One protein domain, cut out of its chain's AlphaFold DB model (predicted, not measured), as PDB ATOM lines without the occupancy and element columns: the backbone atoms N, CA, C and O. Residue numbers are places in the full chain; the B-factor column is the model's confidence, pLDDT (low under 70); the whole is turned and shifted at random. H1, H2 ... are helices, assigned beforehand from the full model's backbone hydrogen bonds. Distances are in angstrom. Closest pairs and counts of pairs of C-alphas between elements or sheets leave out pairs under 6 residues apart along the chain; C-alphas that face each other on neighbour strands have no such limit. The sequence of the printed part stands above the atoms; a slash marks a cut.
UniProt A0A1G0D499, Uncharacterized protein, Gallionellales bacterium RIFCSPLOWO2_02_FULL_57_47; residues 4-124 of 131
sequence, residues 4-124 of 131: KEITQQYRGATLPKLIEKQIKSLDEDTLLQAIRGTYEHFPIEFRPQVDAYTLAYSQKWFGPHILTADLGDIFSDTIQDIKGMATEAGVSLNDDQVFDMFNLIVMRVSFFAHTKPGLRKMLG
ATOM      1  N   LYS A   4     226.337 204.545 145.528       93.00
ATOM      2  CA  LYS A   4     227.456 203.595 145.566       93.00
ATOM      3  C   LYS A   4     228.277 203.753 146.845       93.00
ATOM      4  O   LYS A   4     228.674 202.754 147.437       93.00
ATOM      5  N   GLU A   5     228.508 204.988 147.286       94.38
ATOM      6  CA  GLU A   5     229.205 205.263 148.549       94.38
ATOM      7  C   GLU A   5     228.394 204.768 149.749       94.38
ATOM      8  O   GLU A   5     228.948 204.118 150.632       94.38
ATOM      9  N   ILE A   6     227.078 204.984 149.746       93.56
ATOM     10  CA  ILE A   6     226.185 204.497 150.809       93.56
ATOM     11  C   ILE A   6     226.181 202.974 150.877       93.56
ATOM     12  O   ILE A   6     226.284 202.404 151.961       93.56
ATOM     13  N   THR A   7     226.149 202.309 149.721       95.06
ATOM     14  CA  THR A   7     226.274 200.848 149.647       95.06
ATOM     15  C   THR A   7     227.528 200.371 150.380       95.06
ATOM     16  O   THR A   7     227.465 199.415 151.149       95.06
ATOM     17  N   GLN A   8     228.663 201.055 150.187       95.62
ATOM     18  CA  GLN A   8     229.911 200.723 150.878       95.62
ATOM     19  C   GLN A   8     229.844 201.004 152.381       95.62
ATOM     20  O   GLN A   8     230.332 200.197 153.167       95.62
ATOM     21  N   GLN A   9     229.202 202.098 152.800       94.94
ATOM     22  CA  GLN A   9     229.012 202.420 154.220       94.94
ATOM     23  C   GLN A   9     228.150 201.385 154.958       94.94
ATOM     24  O   GLN A   9     228.317 201.195 156.161       94.94
ATOM     25  N   TYR A  10     227.238 200.712 154.253       95.50
ATOM     26  CA  TYR A  10     226.385 199.673 154.825       95.50
ATOM     27  C   TYR A  10     227.003 198.270 154.848       95.50
ATOM     28  O   TYR A  10     226.451 197.384 155.507       95.50
ATOM     29  N   ARG A  11     228.155 198.053 154.202       95.94
ATOM     30  CA  ARG A  11     228.847 196.756 154.236       95.94
ATOM     31  C   ARG A  11     229.213 196.345 155.664       95.94
ATOM     32  O   ARG A  11     229.671 197.151 156.471       95.94
ATOM     33  N   GLY A  12     229.011 195.069 155.979       93.81
ATOM     34  CA  GLY A  12     229.264 194.474 157.294       93.81
ATOM     35  C   GLY A  12     228.175 194.736 158.344       93.81
ATOM     36  O   GLY A  12     228.240 194.185 159.450       93.81
ATOM     37  N   ALA A  13     227.159 195.546 158.029       96.00
ATOM     38  CA  ALA A  13     225.963 195.700 158.851       96.00
ATOM     39  C   ALA A  13     224.850 194.743 158.394       96.00
ATOM     40  O   ALA A  13     224.927 194.131 157.334       96.00
ATOM     41  N   THR A  14     223.797 194.615 159.203       95.94
ATOM     42  CA  THR A  14     222.591 193.854 158.848       95.94
ATOM     43  C   THR A  14     221.359 194.732 159.027       95.94
ATOM     44  O   THR A  14     221.365 195.667 159.838       95.94
ATOM     45  N   LEU A  15     220.280 194.423 158.308       94.75
ATOM     46  CA  LEU A  15     219.022 195.158 158.436       94.75
ATOM     47  C   LEU A  15     218.467 195.149 159.876       94.75
ATOM     48  O   LEU A  15     218.102 196.223 160.359       94.75
ATOM     49  N   PRO A  16     218.469 194.025 160.628       94.38
ATOM     50  CA  PRO A  16     218.071 194.048 162.033       94.38
ATOM     51  C   PRO A  16     218.848 195.038 162.900       94.38
ATOM     52  O   PRO A  16     218.245 195.690 163.748       94.38
ATOM     53  N   LYS A  17     220.163 195.195 162.684       94.31
ATOM     54  CA  LYS A  17     220.975 196.174 163.428       94.31
ATOM     55  C   LYS A  17     220.575 197.610 163.092       94.31
ATOM     56  O   LYS A  17     220.550 198.454 163.984       94.31
ATOM     57  N   LEU A  18     220.255 197.888 161.825       94.75
ATOM     58  CA  LEU A  18     219.762 199.202 161.407       94.75
ATOM     59  C   LEU A  18     218.412 199.519 162.063       94.75
ATOM     60  O   LEU A  18     218.253 200.592 162.646       94.75
ATOM     61  N   ILE A  19     217.475 198.570 162.023       93.94
ATOM     62  CA  ILE A  19     216.151 198.707 162.645       93.94
ATOM     63  C   ILE A  19     216.286 198.878 164.159       93.94
ATOM     64  O   ILE A  19     215.696 199.788 164.732       93.94
ATOM     65  N   GLU A  20     217.107 198.051 164.814       92.81
ATOM     66  CA  GLU A  20     217.373 198.158 166.251       92.81
ATOM     67  C   GLU A  20     217.927 199.538 166.621       92.81
ATOM     68  O   GLU A  20     217.500 200.126 167.615       92.81
ATOM     69  N   LYS A  21     218.856 200.076 165.822       92.00
ATOM     70  CA  LYS A  21     219.394 201.422 166.034       92.00
ATOM     71  C   LYS A  21     218.299 202.482 165.913       92.00
ATOM     72  O   LYS A  21     218.240 203.356 166.774       92.00
ATOM     73  N   GLN A  22     217.440 202.403 164.894       90.69
ATOM     74  CA  GLN A  22     216.339 203.353 164.707       90.69
ATOM     75  C   GLN A  22     215.361 203.332 165.883       90.69
ATOM     76  O   GLN A  22     215.152 204.375 166.490       90.69
ATOM     77  N   ILE A  23     214.837 202.164 166.268       89.94
ATOM     78  CA  ILE A  23     213.842 202.073 167.355       89.94
ATOM     79  C   ILE A  23     214.411 202.413 168.741       89.94
ATOM     80  O   ILE A  23     213.652 202.632 169.675       89.94
ATOM     81  N   LYS A  24     215.741 202.394 168.913       88.38
ATOM     82  CA  LYS A  24     216.405 202.854 170.146       88.38
ATOM     83  C   LYS A  24     216.647 204.359 170.163       88.38
ATOM     84  O   LYS A  24     216.856 204.916 171.233       88.38
ATOM     85  N   SER A  25     216.714 204.975 168.988       87.56
ATOM     86  CA  SER A  25     217.108 206.376 168.831       87.56
ATOM     87  C   SER A  25     215.909 207.296 168.619       87.56
ATOM     88  O   SER A  25     216.027 208.491 168.861       87.56
ATOM     89  N   LEU A  26     214.789 206.755 168.138       86.50
ATOM     90  CA  LEU A  26     213.583 207.494 167.792       86.50
ATOM     91  C   LEU A  26     212.379 206.844 168.472       86.50
ATOM     92  O   LEU A  26     212.222 205.622 168.411       86.50
ATOM     93  N   ASP A  27     211.534 207.671 169.081       87.62
ATOM     94  CA  ASP A  27     210.215 207.250 169.541       87.62
ATOM     95  C   ASP A  27     209.232 207.086 168.366       87.62
ATOM     96  O   ASP A  27     209.527 207.388 167.202       87.62
ATOM     97  N   GLU A  28     208.053 206.551 168.674       86.81
ATOM     98  CA  GLU A  28     207.013 206.258 167.689       86.81
ATOM     99  C   GLU A  28     206.517 207.508 166.950       86.81
ATOM    100  O   GLU A  28     206.369 207.480 165.723       86.81
ATOM    101  N   ASP A  29     206.308 208.609 167.673       89.56
ATOM    102  CA  ASP A  29     205.805 209.863 167.109       89.56
ATOM    103  C   ASP A  29     206.835 210.495 166.169       89.56
ATOM    104  O   ASP A  29     206.491 210.945 165.073       89.56
ATOM    105  N   THR A  30     208.114 210.460 166.545       90.25
ATOM    106  CA  THR A  30     209.228 210.948 165.729       90.25
ATOM    107  C   THR A  30     209.393 210.103 164.470       90.25
ATOM    108  O   THR A  30     209.580 210.654 163.383       90.25
ATOM    109  N   LEU A  31     209.266 208.773 164.566       89.38
ATOM    110  CA  LEU A  31     209.255 207.893 163.391       89.38
ATOM    111  C   LEU A  31     208.092 208.230 162.452       89.38
ATOM    112  O   LEU A  31     208.280 208.314 161.238       89.38
ATOM    113  N   LEU A  32     206.895 208.460 162.998       90.31
ATOM    114  CA  LEU A  32     205.725 208.812 162.200       90.31
ATOM    115  C   LEU A  32     205.887 210.178 161.518       90.31
ATOM    116  O   LEU A  32     205.526 210.327 160.348       90.31
ATOM    117  N   GLN A  33     206.454 211.164 162.216       92.00
ATOM    118  CA  GLN A  33     206.785 212.470 161.645       92.00
ATOM    119  C   GLN A  33     207.842 212.355 160.544       92.00
ATOM    120  O   GLN A  33     207.657 212.937 159.477       92.00
ATOM    121  N   ALA A  34     208.894 211.561 160.747       91.81
ATOM    122  CA  ALA A  34     209.930 211.337 159.741       91.81
ATOM    123  C   ALA A  34     209.368 210.667 158.475       91.81
ATOM    124  O   ALA A  34     209.676 211.095 157.363       91.81
ATOM    125  N   ILE A  35     208.479 209.676 158.626       92.31
ATOM    126  CA  ILE A  35     207.764 209.058 157.498       92.31
ATOM    127  C   ILE A  35     206.954 210.112 156.736       92.31
ATOM    128  O   ILE A  35     207.065 210.202 155.515       92.31
ATOM    129  N   ARG A  36     206.162 210.927 157.445       92.00
ATOM    130  CA  ARG A  36     205.346 211.990 156.832       92.00
ATOM    131  C   ARG A  36     206.204 213.017 156.096       92.00
ATOM    132  O   ARG A  36     205.903 213.306 154.944       92.00
ATOM    133  N   GLY A  37     207.280 213.495 156.720       93.38
ATOM    134  CA  GLY A  37     208.208 214.454 156.115       93.38
ATOM    135  C   GLY A  37     208.917 213.892 154.883       93.38
ATOM    136  O   GLY A  37     209.038 214.576 153.878       93.38
ATOM    137  N   THR A  38     209.287 212.608 154.894       94.00
ATOM    138  CA  THR A  38     209.947 211.980 153.734       94.00
ATOM    139  C   THR A  38     209.017 211.907 152.517       94.00
ATOM    140  O   THR A  38     209.467 212.054 151.384       94.00
ATOM    141  N   TYR A  39     207.699 211.758 152.711       92.38
ATOM    142  CA  TYR A  39     206.743 211.848 151.598       92.38
ATOM    143  C   TYR A  39     206.703 213.230 150.940       92.38
ATOM    144  O   TYR A  39     206.311 213.335 149.775       92.38
ATOM    145  N   GLU A  40     207.098 214.291 151.647       92.50
ATOM    146  CA  GLU A  40     207.088 215.651 151.106       92.50
ATOM    147  C   GLU A  40     208.116 215.846 149.986       92.50
ATOM    148  O   GLU A  40     207.919 216.710 149.135       92.50
ATOM    149  N   HIS A  41     209.133 214.980 149.911       92.94
ATOM    150  CA  HIS A  41     210.147 214.969 148.849       92.94
ATOM    151  C   HIS A  41     209.631 214.409 147.509       92.94
ATOM    152  O   HIS A  41     210.329 214.449 146.489       92.94
ATOM    153  N   PHE A  42     208.397 213.892 147.488       91.38
ATOM    154  CA  PHE A  42     207.755 213.359 146.292       91.38
ATOM    155  C   PHE A  42     206.603 214.265 145.828       91.38
ATOM    156  O   PHE A  42     205.872 214.818 146.668       91.38
ATOM    157  N   PRO A  43     206.382 214.376 144.500       88.94
ATOM    158  CA  PRO A  43     205.196 215.019 143.940       88.94
ATOM    159  C   PRO A  43     203.918 214.430 144.537       88.94
ATOM    160  O   PRO A  43     203.829 213.214 144.726       88.94
ATOM    161  N   ILE A  44     202.933 215.279 144.840       89.69
ATOM    162  CA  ILE A  44     201.704 214.870 145.539       89.69
ATOM    163  C   ILE A  44     200.993 213.745 144.784       89.69
ATOM    164  O   ILE A  44     200.509 212.805 145.416       89.69
ATOM    165  N   GLU A  45     200.989 213.795 143.452       89.44
ATOM    166  CA  GLU A  45     200.326 212.801 142.606       89.44
ATOM    167  C   GLU A  45     201.013 211.429 142.675       89.44
ATOM    168  O   GLU A  45     200.369 210.401 142.478       89.44
ATOM    169  N   PHE A  46     202.310 211.400 142.996       88.50
ATOM    170  CA  PHE A  46     203.116 210.181 143.066       88.50
ATOM    171  C   PHE A  46     203.155 209.557 144.470       88.50
ATOM    172  O   PHE A  46     203.415 208.360 144.616       88.50
ATOM    173  N   ARG A  47     202.847 210.325 145.527       92.50
ATOM    174  CA  ARG A  47     202.864 209.839 146.922       92.50
ATOM    175  C   ARG A  47     202.040 208.562 147.152       92.50
ATOM    176  O   ARG A  47     202.565 207.678 147.829       92.50
ATOM    177  N   PRO A  48     200.820 208.392 146.599       92.00
ATOM    178  CA  PRO A  48     200.063 207.148 146.768       92.00
ATOM    179  C   PRO A  48     200.793 205.917 146.219       92.00
ATOM    180  O   PRO A  48     200.716 204.836 146.800       92.00
ATOM    181  N   GLN A  49     201.537 206.076 145.122       91.44
ATOM    182  CA  GLN A  49     202.306 204.988 144.526       91.44
ATOM    183  C   GLN A  49     203.538 204.641 145.367       91.44
ATOM    184  O   GLN A  49     203.803 203.462 145.601       91.44
ATOM    185  N   VAL A  50     204.249 205.652 145.879       93.25
ATOM    186  CA  VAL A  50     205.348 205.447 146.839       93.25
ATOM    187  C   VAL A  50     204.839 204.720 148.082       93.25
ATOM    188  O   VAL A  50     205.467 203.773 148.558       93.25
ATOM    189  N   ASP A  51     203.678 205.125 148.591       93.06
ATOM    190  CA  ASP A  51     203.058 204.522 149.766       93.06
ATOM    191  C   ASP A  51     202.730 203.041 149.555       93.06
ATOM    192  O   ASP A  51     203.168 202.189 150.336       93.06
ATOM    193  N   ALA A  52     202.032 202.724 148.463       92.81
ATOM    194  CA  ALA A  52     201.671 201.356 148.118       92.81
ATOM    195  C   ALA A  52     202.912 200.481 147.886       92.81
ATOM    196  O   ALA A  52     203.003 199.373 148.421       92.81
ATOM    197  N   TYR A  53     203.894 200.995 147.138       93.50
ATOM    198  CA  TYR A  53     205.114 200.258 146.829       93.50
ATOM    199  C   TYR A  53     205.929 199.961 148.083       93.50
ATOM    200  O   TYR A  53     206.258 198.807 148.338       93.50
ATOM    201  N   THR A  54     206.241 200.976 148.891       93.94
ATOM    202  CA  THR A  54     207.086 200.794 150.083       93.94
ATOM    203  C   THR A  54     206.426 199.869 151.108       93.94
ATOM    204  O   THR A  54     207.119 199.092 151.769       93.94
ATOM    205  N   LEU A  55     205.089 199.891 151.212       91.94
ATOM    206  CA  LEU A  55     204.342 198.960 152.059       91.94
ATOM    207  C   LEU A  55     204.488 197.521 151.558       91.94
ATOM    208  O   LEU A  55     204.857 196.637 152.332       91.94
ATOM    209  N   ALA A  56     204.220 197.288 150.272       92.56
ATOM    210  CA  ALA A  56     204.318 195.965 149.665       92.56
ATOM    211  C   ALA A  56     205.756 195.428 149.710       92.56
ATOM    212  O   ALA A  56     205.981 194.276 150.079       92.56
ATOM    213  N   TYR A  57     206.740 196.280 149.416       94.19
ATOM    214  CA  TYR A  57     208.149 195.912 149.393       94.19
ATOM    215  C   TYR A  57     208.657 195.473 150.764       94.19
ATOM    216  O   TYR A  57     209.396 194.495 150.855       94.19
ATOM    217  N   SER A  58     208.213 196.131 151.843       90.25
ATOM    218  CA  SER A  58     208.611 195.774 153.212       90.25
ATOM    219  C   SER A  58     208.352 194.300 153.557       90.25
ATOM    220  O   SER A  58     209.069 193.721 154.370       90.25
ATOM    221  N   GLN A  59     207.382 193.661 152.892       89.56
ATOM    222  CA  GLN A  59     207.075 192.247 153.086       89.56
ATOM    223  C   GLN A  59     208.178 191.318 152.568       89.56
ATOM    224  O   GLN A  59     208.369 190.245 153.135       89.56
ATOM    225  N   LYS A  60     208.944 191.729 151.545       89.75
ATOM    226  CA  LYS A  60     210.098 190.962 151.042       89.75
ATOM    227  C   LYS A  60     211.169 190.779 152.115       89.75
ATOM    228  O   LYS A  60     211.864 189.769 152.129       89.75
ATOM    229  N   TRP A  61     211.276 191.733 153.037       90.56
ATOM    230  CA  TRP A  61     212.228 191.686 154.144       90.56
ATOM    231  C   TRP A  61     211.756 190.805 155.304       90.56
ATOM    232  O   TRP A  61     212.468 190.663 156.295       90.56
ATOM    233  N   PHE A  62     210.578 190.182 155.221       83.75
ATOM    234  CA  PHE A  62     210.124 189.228 156.225       83.75
ATOM    235  C   PHE A  62     210.560 187.813 155.849       83.75
ATOM    236  O   PHE A  62     209.907 187.104 155.090       83.75
ATOM    237  N   GLY A  63     211.681 187.374 156.419       84.12
ATOM    238  CA  GLY A  63     212.132 185.994 156.301       84.12
ATOM    239  C   GLY A  63     213.493 185.755 156.953       84.12
ATOM    240  O   GLY A  63     214.201 186.711 157.260       84.12
ATOM    241  N   PRO A  64     213.898 184.487 157.153       85.25
ATOM    242  CA  PRO A  64     215.162 184.159 157.819       85.25
ATOM    243  C   PRO A  64     216.400 184.734 157.120       85.25
ATOM    244  O   PRO A  64     217.365 185.097 157.785       85.25
ATOM    245  N   HIS A  65     216.356 184.854 155.789       88.19
ATOM    246  CA  HIS A  65     217.460 185.368 154.975       88.19
ATOM    247  C   HIS A  65     217.872 186.798 155.368       88.19
ATOM    248  O   HIS A  65     219.057 187.123 155.348       88.19
ATOM    249  N   ILE A  66     216.917 187.635 155.793       90.94
ATOM    250  CA  ILE A  66     217.174 189.042 156.120       90.94
ATOM    251  C   ILE A  66     218.025 189.215 157.382       90.94
ATOM    252  O   ILE A  66     218.629 190.264 157.598       90.94
ATOM    253  N   LEU A  67     218.045 188.198 158.250       90.19
ATOM    254  CA  LEU A  67     218.650 188.302 159.575       90.19
ATOM    255  C   LEU A  67     220.173 188.385 159.504       90.19
ATOM    256  O   LEU A  67     220.809 188.980 160.375       90.19
ATOM    257  N   THR A  68     220.740 187.787 158.460       92.12
ATOM    258  CA  THR A  68     222.183 187.636 158.268       92.12
ATOM    259  C   THR A  68     222.685 188.264 156.979       92.12
ATOM    260  O   THR A  68     223.896 188.344 156.800       92.12
ATOM    261  N   ALA A  69     221.789 188.674 156.077       94.56
ATOM    262  CA  ALA A  69     222.171 189.324 154.835       94.56
ATOM    263  C   ALA A  69     222.894 190.652 155.107       94.56
ATOM    264  O   ALA A  69     222.557 191.397 156.038       94.56
ATOM    265  N   ASP A  70     223.905 190.922 154.283       97.00
ATOM    266  CA  ASP A  70     224.674 192.156 154.330       97.00
ATOM    267  C   ASP A  70     223.779 193.333 153.929       97.00
ATOM    268  O   ASP A  70     223.071 193.292 152.921       97.00
ATOM    269  N   LEU A  71     223.787 194.390 154.737       96.88
ATOM    270  CA  LEU A  71     222.931 195.548 154.509       96.88
ATOM    271  C   LEU A  71     223.298 196.287 153.217       96.88
ATOM    272  O   LEU A  71     222.413 196.872 152.604       96.88
ATOM    273  N   GLY A  72     224.562 196.253 152.789       96.81
ATOM    274  CA  GLY A  72     224.964 196.810 151.501       96.81
ATOM    275  C   GLY A  72     224.341 196.050 150.330       96.81
ATOM    276  O   GLY A  72     223.886 196.689 149.384       96.81
ATOM    277  N   ASP A  73     224.250 194.719 150.410       96.50
ATOM    278  CA  ASP A  73     223.544 193.914 149.399       96.50
ATOM    279  C   ASP A  73     222.038 194.196 149.417       96.50
ATOM    280  O   ASP A  73     221.476 194.544 148.382       96.50
ATOM    281  N   ILE A  74     221.403 194.176 150.600       96.44
ATOM    282  CA  ILE A  74     219.975 194.525 150.742       96.44
ATOM    283  C   ILE A  74     219.700 195.915 150.160       96.44
ATOM    284  O   ILE A  74     218.715 196.109 149.450       96.44
ATOM    285  N   PHE A  75     220.557 196.888 150.474       97.50
ATOM    286  CA  PHE A  75     220.441 198.245 149.965       97.50
ATOM    287  C   PHE A  75     220.563 198.263 148.441       97.50
ATOM    288  O   PHE A  75     219.660 198.758 147.780       97.50
ATOM    289  N   SER A  76     221.622 197.679 147.878       97.06
ATOM    290  CA  SER A  76     221.844 197.635 146.429       97.06
ATOM    291  C   SER A  76     220.663 197.008 145.679       97.06
ATOM    292  O   SER A  76     220.162 197.606 144.726       97.06
ATOM    293  N   ASP A  77     220.177 195.856 146.144       96.50
ATOM    294  CA  ASP A  77     219.045 195.145 145.539       96.50
ATOM    295  C   ASP A  77     217.760 195.976 145.625       96.50
ATOM    296  O   ASP A  77     217.023 196.116 144.650       96.50
ATOM    297  N   THR A  78     217.518 196.609 146.776       96.88
ATOM    298  CA  THR A  78     216.337 197.458 146.974       96.88
ATOM    299  C   THR A  78     216.370 198.682 146.062       96.88
ATOM    300  O   THR A  78     215.360 199.042 145.465       96.88
ATOM    301  N   ILE A  79     217.532 199.319 145.913       96.69
ATOM    302  CA  ILE A  79     217.723 200.466 145.022       96.69
ATOM    303  C   ILE A  79     217.486 200.062 143.563       96.69
ATOM    304  O   ILE A  79     216.848 200.810 142.818       96.69
ATOM    305  N   GLN A  80     217.967 198.886 143.152       96.38
ATOM    306  CA  GLN A  80     217.715 198.352 141.816       96.38
ATOM    307  C   GLN A  80     216.219 198.102 141.588       96.38
ATOM    308  O   GLN A  80     215.683 198.535 140.567       96.38
ATOM    309  N   ASP A  81     215.530 197.488 142.551       96.31
ATOM    310  CA  ASP A  81     214.090 197.241 142.469       96.31
ATOM    311  C   ASP A  81     213.269 198.543 142.433       96.31
ATOM    312  O   ASP A  81     212.274 198.627 141.708       96.31
ATOM    313  N   ILE A  82     213.672 199.573 143.187       95.94
ATOM    314  CA  ILE A  82     213.025 200.894 143.170       95.94
ATOM    315  C   ILE A  82     213.178 201.539 141.790       95.94
ATOM    316  O   ILE A  82     212.199 202.031 141.224       95.94
ATOM    317  N   LYS A  83     214.394 201.515 141.224       94.75
ATOM    318  CA  LYS A  83     214.667 202.054 139.881       94.75
ATOM    319  C   LYS A  83     213.893 201.290 138.801       94.75
ATOM    320  O   LYS A  83     213.370 201.917 137.878       94.75
ATOM    321  N   GLY A  84     213.775 199.969 138.940       94.38
ATOM    322  CA  GLY A  84     212.957 199.125 138.067       94.38
ATOM    323  C   GLY A  84     211.484 199.529 138.095       94.38
ATOM    324  O   GLY A  84     210.922 199.858 137.053       94.38
ATOM    325  N   MET A  85     210.893 199.626 139.289       92.81
ATOM    326  CA  MET A  85     209.497 200.048 139.448       92.81
ATOM    327  C   MET A  85     209.236 201.447 138.881       92.81
ATOM    328  O   MET A  85     208.242 201.657 138.188       92.81
ATOM    329  N   ALA A  86     210.127 202.405 139.144       90.69
ATOM    330  CA  ALA A  86     209.987 203.761 138.621       90.69
ATOM    331  C   ALA A  86     209.992 203.774 137.083       90.69
ATOM    332  O   ALA A  86     209.150 204.422 136.463       90.69
ATOM    333  N   THR A  87     210.881 202.982 136.474       91.62
ATOM    334  CA  THR A  87     210.965 202.824 135.015       91.62
ATOM    335  C   THR A  87     209.678 202.235 134.436       91.62
ATOM    336  O   THR A  87     209.149 202.773 133.467       91.62
ATOM    337  N   GLU A  88     209.135 201.176 135.045       90.00
ATOM    338  CA  GLU A  88     207.867 200.552 134.628       90.00
ATOM    339  C   GLU A  88     206.674 201.513 134.735       90.00
ATOM    340  O   GLU A  88     205.762 201.473 133.911       90.00
ATOM    341  N   ALA A  89     206.701 202.412 135.718       85.12
ATOM    342  CA  ALA A  89     205.687 203.441 135.914       85.12
ATOM    343  C   ALA A  89     205.870 204.684 135.025       85.12
ATOM    344  O   ALA A  89     205.045 205.595 135.080       85.12
ATOM    345  N   GLY A  90     206.948 204.763 134.237       88.50
ATOM    346  CA  GLY A  90     207.281 205.949 133.444       88.50
ATOM    347  C   GLY A  90     207.692 207.162 134.289       88.50
ATOM    348  O   GLY A  90     207.584 208.297 133.827       88.50
ATOM    349  N   VAL A  91     208.151 206.939 135.524       88.12
ATOM    350  CA  VAL A  91     208.562 207.987 136.465       88.12
ATOM    351  C   VAL A  91     210.082 208.025 136.566       88.12
ATOM    352  O   VAL A  91     210.741 207.011 136.779       88.12
ATOM    353  N   SER A  92     210.655 209.222 136.454       90.00
ATOM    354  CA  SER A  92     212.083 209.440 136.681       90.00
ATOM    355  C   SER A  92     212.321 209.856 138.129       90.00
ATOM    356  O   SER A  92     211.908 210.943 138.528       90.00
ATOM    357  N   LEU A  93     213.020 209.020 138.897       91.62
ATOM    358  CA  LEU A  93     213.464 209.342 140.255       91.62
ATOM    359  C   LEU A  93     214.942 209.720 140.255       91.62
ATOM    360  O   LEU A  93     215.764 209.034 139.643       91.62
ATOM    361  N   ASN A  94     215.290 210.792 140.965       94.06
ATOM    362  CA  ASN A  94     216.692 211.103 141.237       94.06
ATOM    363  C   ASN A  94     217.240 210.221 142.379       94.06
ATOM    364  O   ASN A  94     216.482 209.571 143.099       94.06
ATOM    365  N   ASP A  95     218.563 210.187 142.556       95.38
ATOM    366  CA  ASP A  95     219.192 209.324 143.566       95.38
ATOM    367  C   ASP A  95     218.755 209.654 145.009       95.38
ATOM    368  O   ASP A  95     218.707 208.749 145.843       95.38
ATOM    369  N   ASP A  96     218.389 210.907 145.304       95.31
ATOM    370  CA  ASP A  96     217.892 211.295 146.628       95.31
ATOM    371  C   ASP A  96     216.503 210.691 146.886       95.31
ATOM    372  O   ASP A  96     216.291 210.032 147.901       95.31
ATOM    373  N   GLN A  97     215.597 210.779 145.912       95.19
ATOM    374  CA  GLN A  97     214.267 210.168 145.975       95.19
ATOM    375  C   GLN A  97     214.328 208.640 146.050       95.19
ATOM    376  O   GLN A  97     213.538 208.011 146.752       95.19
ATOM    377  N   VAL A  98     215.274 208.022 145.343       96.50
ATOM    378  CA  VAL A  98     215.474 206.569 145.399       96.50
ATOM    379  C   VAL A  98     215.942 206.137 146.795       96.50
ATOM    380  O   VAL A  98     215.445 205.150 147.338       96.50
ATOM    381  N   PHE A  99     216.845 206.894 147.418       96.75
ATOM    382  CA  PHE A  99     217.234 206.656 148.808       96.75
ATOM    383  C   PHE A  99     216.095 206.922 149.797       96.75
ATOM    384  O   PHE A  99     215.918 206.155 150.739       96.75
ATOM    385  N   ASP A 100     215.287 207.957 149.573       96.56
ATOM    386  CA  ASP A 100     214.126 208.255 150.411       96.56
ATOM    387  C   ASP A 100     213.094 207.127 150.377       96.56
ATOM    388  O   ASP A 100     212.528 206.773 151.410       96.56
ATOM    389  N   MET A 101     212.903 206.482 149.223       96.94
ATOM    390  CA  MET A 101     212.084 205.274 149.134       96.94
ATOM    391  C   MET A 101     212.663 204.124 149.966       96.94
ATOM    392  O   MET A 101     211.912 203.473 150.693       96.94
ATOM    393  N   PHE A 102     213.981 203.896 149.930       96.94
ATOM    394  CA  PHE A 102     214.631 202.926 150.822       96.94
ATOM    395  C   PHE A 102     214.405 203.286 152.300       96.94
ATOM    396  O   PHE A 102     213.982 202.434 153.087       96.94
ATOM    397  N   ASN A 103     214.602 204.551 152.679       95.81
ATOM    398  CA  ASN A 103     214.382 205.027 154.045       95.81
ATOM    399  C   ASN A 103     212.938 204.849 154.503       95.81
ATOM    400  O   ASN A 103     212.718 204.427 155.637       95.81
ATOM    401  N   LEU A 104     211.956 205.124 153.644       96.50
ATOM    402  CA  LEU A 104     210.544 204.891 153.944       96.50
ATOM    403  C   LEU A 104     210.285 203.423 154.287       96.50
ATOM    404  O   LEU A 104     209.590 203.147 155.265       96.50
ATOM    405  N   ILE A 105     210.874 202.480 153.545       96.19
ATOM    406  CA  ILE A 105     210.742 201.047 153.841       96.19
ATOM    407  C   ILE A 105     211.363 200.737 155.211       96.19
ATOM    408  O   ILE A 105     210.706 200.120 156.051       96.19
ATOM    409  N   VAL A 106     212.586 201.209 155.482       95.75
ATOM    410  CA  VAL A 106     213.261 200.993 156.776       95.75
ATOM    411  C   VAL A 106     212.447 201.581 157.931       95.75
ATOM    412  O   VAL A 106     212.156 200.869 158.890       95.75
ATOM    413  N   MET A 107     212.027 202.845 157.837       94.81
ATOM    414  CA  MET A 107     211.260 203.521 158.888       94.81
ATOM    415  C   MET A 107     209.918 202.839 159.148       94.81
ATOM    416  O   MET A 107     209.511 202.717 160.300       94.81
ATOM    417  N   ARG A 108     209.246 202.331 158.108       92.25
ATOM    418  CA  ARG A 108     208.007 201.551 158.255       92.25
ATOM    419  C   ARG A 108     208.235 200.258 159.016       92.25
ATOM    420  O   ARG A 108     207.484 199.950 159.940       92.25
ATOM    421  N   VAL A 109     209.278 199.511 158.662       93.12
ATOM    422  CA  VAL A 109     209.621 198.279 159.382       93.12
ATOM    423  C   VAL A 109     210.007 198.592 160.829       93.12
ATOM    424  O   VAL A 109     209.574 197.877 161.731       93.12
ATOM    425  N   SER A 110     210.734 199.683 161.075       93.50
ATOM    426  CA  SER A 110     211.069 200.153 162.423       93.50
ATOM    427  C   SER A 110     209.836 200.541 163.235       93.50
ATOM    428  O   SER A 110     209.689 200.081 164.365       93.50
ATOM    429  N   PHE A 111     208.902 201.292 162.650       91.38
ATOM    430  CA  PHE A 111     207.622 201.625 163.275       91.38
ATOM    431  C   PHE A 111     206.827 200.360 163.634       91.38
ATOM    432  O   PHE A 111     206.344 200.203 164.759       91.38
ATOM    433  N   PHE A 112     206.743 199.389 162.719       89.44
ATOM    434  CA  PHE A 112     206.101 198.112 163.023       89.44
ATOM    435  C   PHE A 112     206.859 197.309 164.086       89.44
ATOM    436  O   PHE A 112     206.229 196.627 164.888       89.44
ATOM    437  N   ALA A 113     208.191 197.359 164.123       90.31
ATOM    438  CA  ALA A 113     208.986 196.675 165.140       90.31
ATOM    439  C   ALA A 113     208.837 197.326 166.529       90.31
ATOM    440  O   ALA A 113     208.896 196.618 167.539       90.31
ATOM    441  N   HIS A 114     208.604 198.641 166.580       86.44
ATOM    442  CA  HIS A 114     208.272 199.379 167.798       86.44
ATOM    443  C   HIS A 114     206.917 198.918 168.360       86.44
ATOM    444  O   HIS A 114     206.828 198.466 169.503       86.44
ATOM    445  N   THR A 115     205.886 198.922 167.511       86.06
ATOM    446  CA  THR A 115     204.489 198.646 167.892       86.06
ATOM    447  C   THR A 115     204.154 197.156 168.030       86.06
ATOM    448  O   THR A 115     203.257 196.789 168.790       86.06
ATOM    449  N   LYS A 116     204.861 196.258 167.324       87.75
ATOM    450  CA  LYS A 116     204.577 194.810 167.298       87.75
ATOM    451  C   LYS A 116     205.744 193.994 167.866       87.75
ATOM    452  O   LYS A 116     206.683 193.650 167.139       87.75
ATOM    453  N   PRO A 117     205.655 193.529 169.129       85.44
ATOM    454  CA  PRO A 117     206.692 192.704 169.752       85.44
ATOM    455  C   PRO A 117     207.052 191.432 168.970       85.44
ATOM    456  O   PRO A 117     208.200 190.990 169.019       85.44
ATOM    457  N   GLY A 118     206.087 190.844 168.252       87.06
ATOM    458  CA  GLY A 118     206.307 189.661 167.415       87.06
ATOM    459  C   GLY A 118     207.256 189.924 166.246       87.06
ATOM    460  O   GLY A 118     208.163 189.127 166.015       87.06
ATOM    461  N   LEU A 119     207.116 191.071 165.572       87.06
ATOM    462  CA  LEU A 119     208.014 191.468 164.486       87.06
ATOM    463  C   LEU A 119     209.428 191.719 165.017       87.06
ATOM    464  O   LEU A 119     210.397 191.212 164.459       87.06
ATOM    465  N   ARG A 120     209.550 192.411 166.153       88.44
ATOM    466  CA  ARG A 120     210.844 192.622 166.816       88.44
ATOM    467  C   ARG A 120     211.553 191.300 167.131       88.44
ATOM    468  O   ARG A 120     212.747 191.164 166.873       88.44
ATOM    469  N   LYS A 121     210.811 190.306 167.636       87.69
ATOM    470  CA  LYS A 121     211.339 188.956 167.892       87.69
ATOM    471  C   LYS A 121     211.764 188.255 166.600       87.69
ATOM    472  O   LYS A 121     212.819 187.631 166.590       87.69
ATOM    473  N   MET A 122     210.968 188.359 165.533       87.75
ATOM    474  CA  MET A 122     211.298 187.780 164.225       87.75
ATOM    475  C   MET A 122     212.597 188.360 163.663       87.75
ATOM    476  O   MET A 122     213.404 187.612 163.130       87.75
ATOM    477  N   LEU A 123     212.835 189.658 163.863       88.56
ATOM    478  CA  LEU A 123     214.077 190.337 163.489       88.56
ATOM    479  C   LEU A 123     215.263 190.009 164.417       88.56
ATOM    480  O   LEU A 123     216.352 190.534 164.226       88.56
ATOM    481  N   GLY A 124     215.081 189.174 165.445       86.31
ATOM    482  CA  GLY A 124     216.138 188.845 166.406       86.31
ATOM    483  C   GLY A 124     216.533 190.006 167.327       86.31
ATOM    484  O   GLY A 124     217.544 189.926 168.024       86.31
TER     485      GLY A 124
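Overview. This is residues 4 to 124 of the 131 residues of an uncharacterized protein of Gallionellales bacterium RIFCSPLOWO2_02_FULL_57_47 (UniProt A0A1G0D499). One long helix, H7, runs through the core, with four helices set round it: H3 runs beside it the opposite way, while H2, H4 and H6 cross it at large angles. H1 packs on the first part of H6, away from H7, and the short helices H5 and H8 lie towards one end, H5 on H2 and H8 at a corner with the last part of H7. The printed part has 121 residues with eight named helices, H1 to H8 in order along the chain, and no named strand; the class is all helix, with mostly crossed packing. The whole is compact, with a radius of gyration of the C-alphas of 14.0 A, and its rounded outline spans 38 by 30 by 23 A.

Along the chain. The longest helix is H7, residues 95 to 115, 30.4 A from C-alpha 95 at (219.192, 209.324, 143.566) to C-alpha 115 at (204.489, 198.646, 167.892). H6, residues 71 to 88, is 25.4 A long, and H4, residues 47 to 61, is 21.7 A. H3, residues 28 to 39, is 17.0 A long, and H2, residues 15 to 25, is 15.4 A. H1, residues 4 to 10, begins with C-alpha 4 at (227.456, 203.595, 145.566). The shortest are H5, residues 64 to 67, and H8, residues 117 to 122.

Arrangement. H7 is the hub, touching five helices. H3 touches it at a shallow tilt of 23 degrees, opposite ways, with the closest C-alphas, Ile 35 and Leu 104, 6.1 A apart. H4 touches residues 101 to 109 of H7 alone at a steep tilt of 62 degrees, the same way; the closest C-alphas, Thr 54 and Ile 105, are 5.2 A apart. H6 touches residues 98 to 102 of H7 alone at a steep tilt of 63 degrees, opposite ways, closest at the C-alphas of Ile 79 and Val 98, 6.5 A. H2 touches residues 106 to 114 of H7 alone, only just about perpendicular at 72 degrees; the closest C-alphas, Ile 19 and Ser 110, are 5.3 A apart. H8 and H7 touch only at the corner, closest at the C-alphas of Ala 113 and Arg 120, 4.8 A. Residues 71 to 76 of H6 alone touch H1, closest at the C-alphas of Tyr 10 and Gly 72, 4.6 A. H5 touches H2, closest at the C-alphas of Pro 16 and Leu 67, 6.3 A. H4 and H6 are near each other, with 11 pairs of C-alphas within 10 A, and H1 and H7 are apart. Every O i to N i+4 pair is within hydrogen-bond range in H1, H2, H3, H6, H7 and H8; in H4 it is 8 of 11, and H5 is too short for such a pair.

Size, cuts and confidence. The two C-alphas farthest apart, those of Gly 90 and Pro 117, are 38.7 A apart. The printed part has no cut and no long link. Its mean pLDDT is 92.2, and no printed residue is under 70.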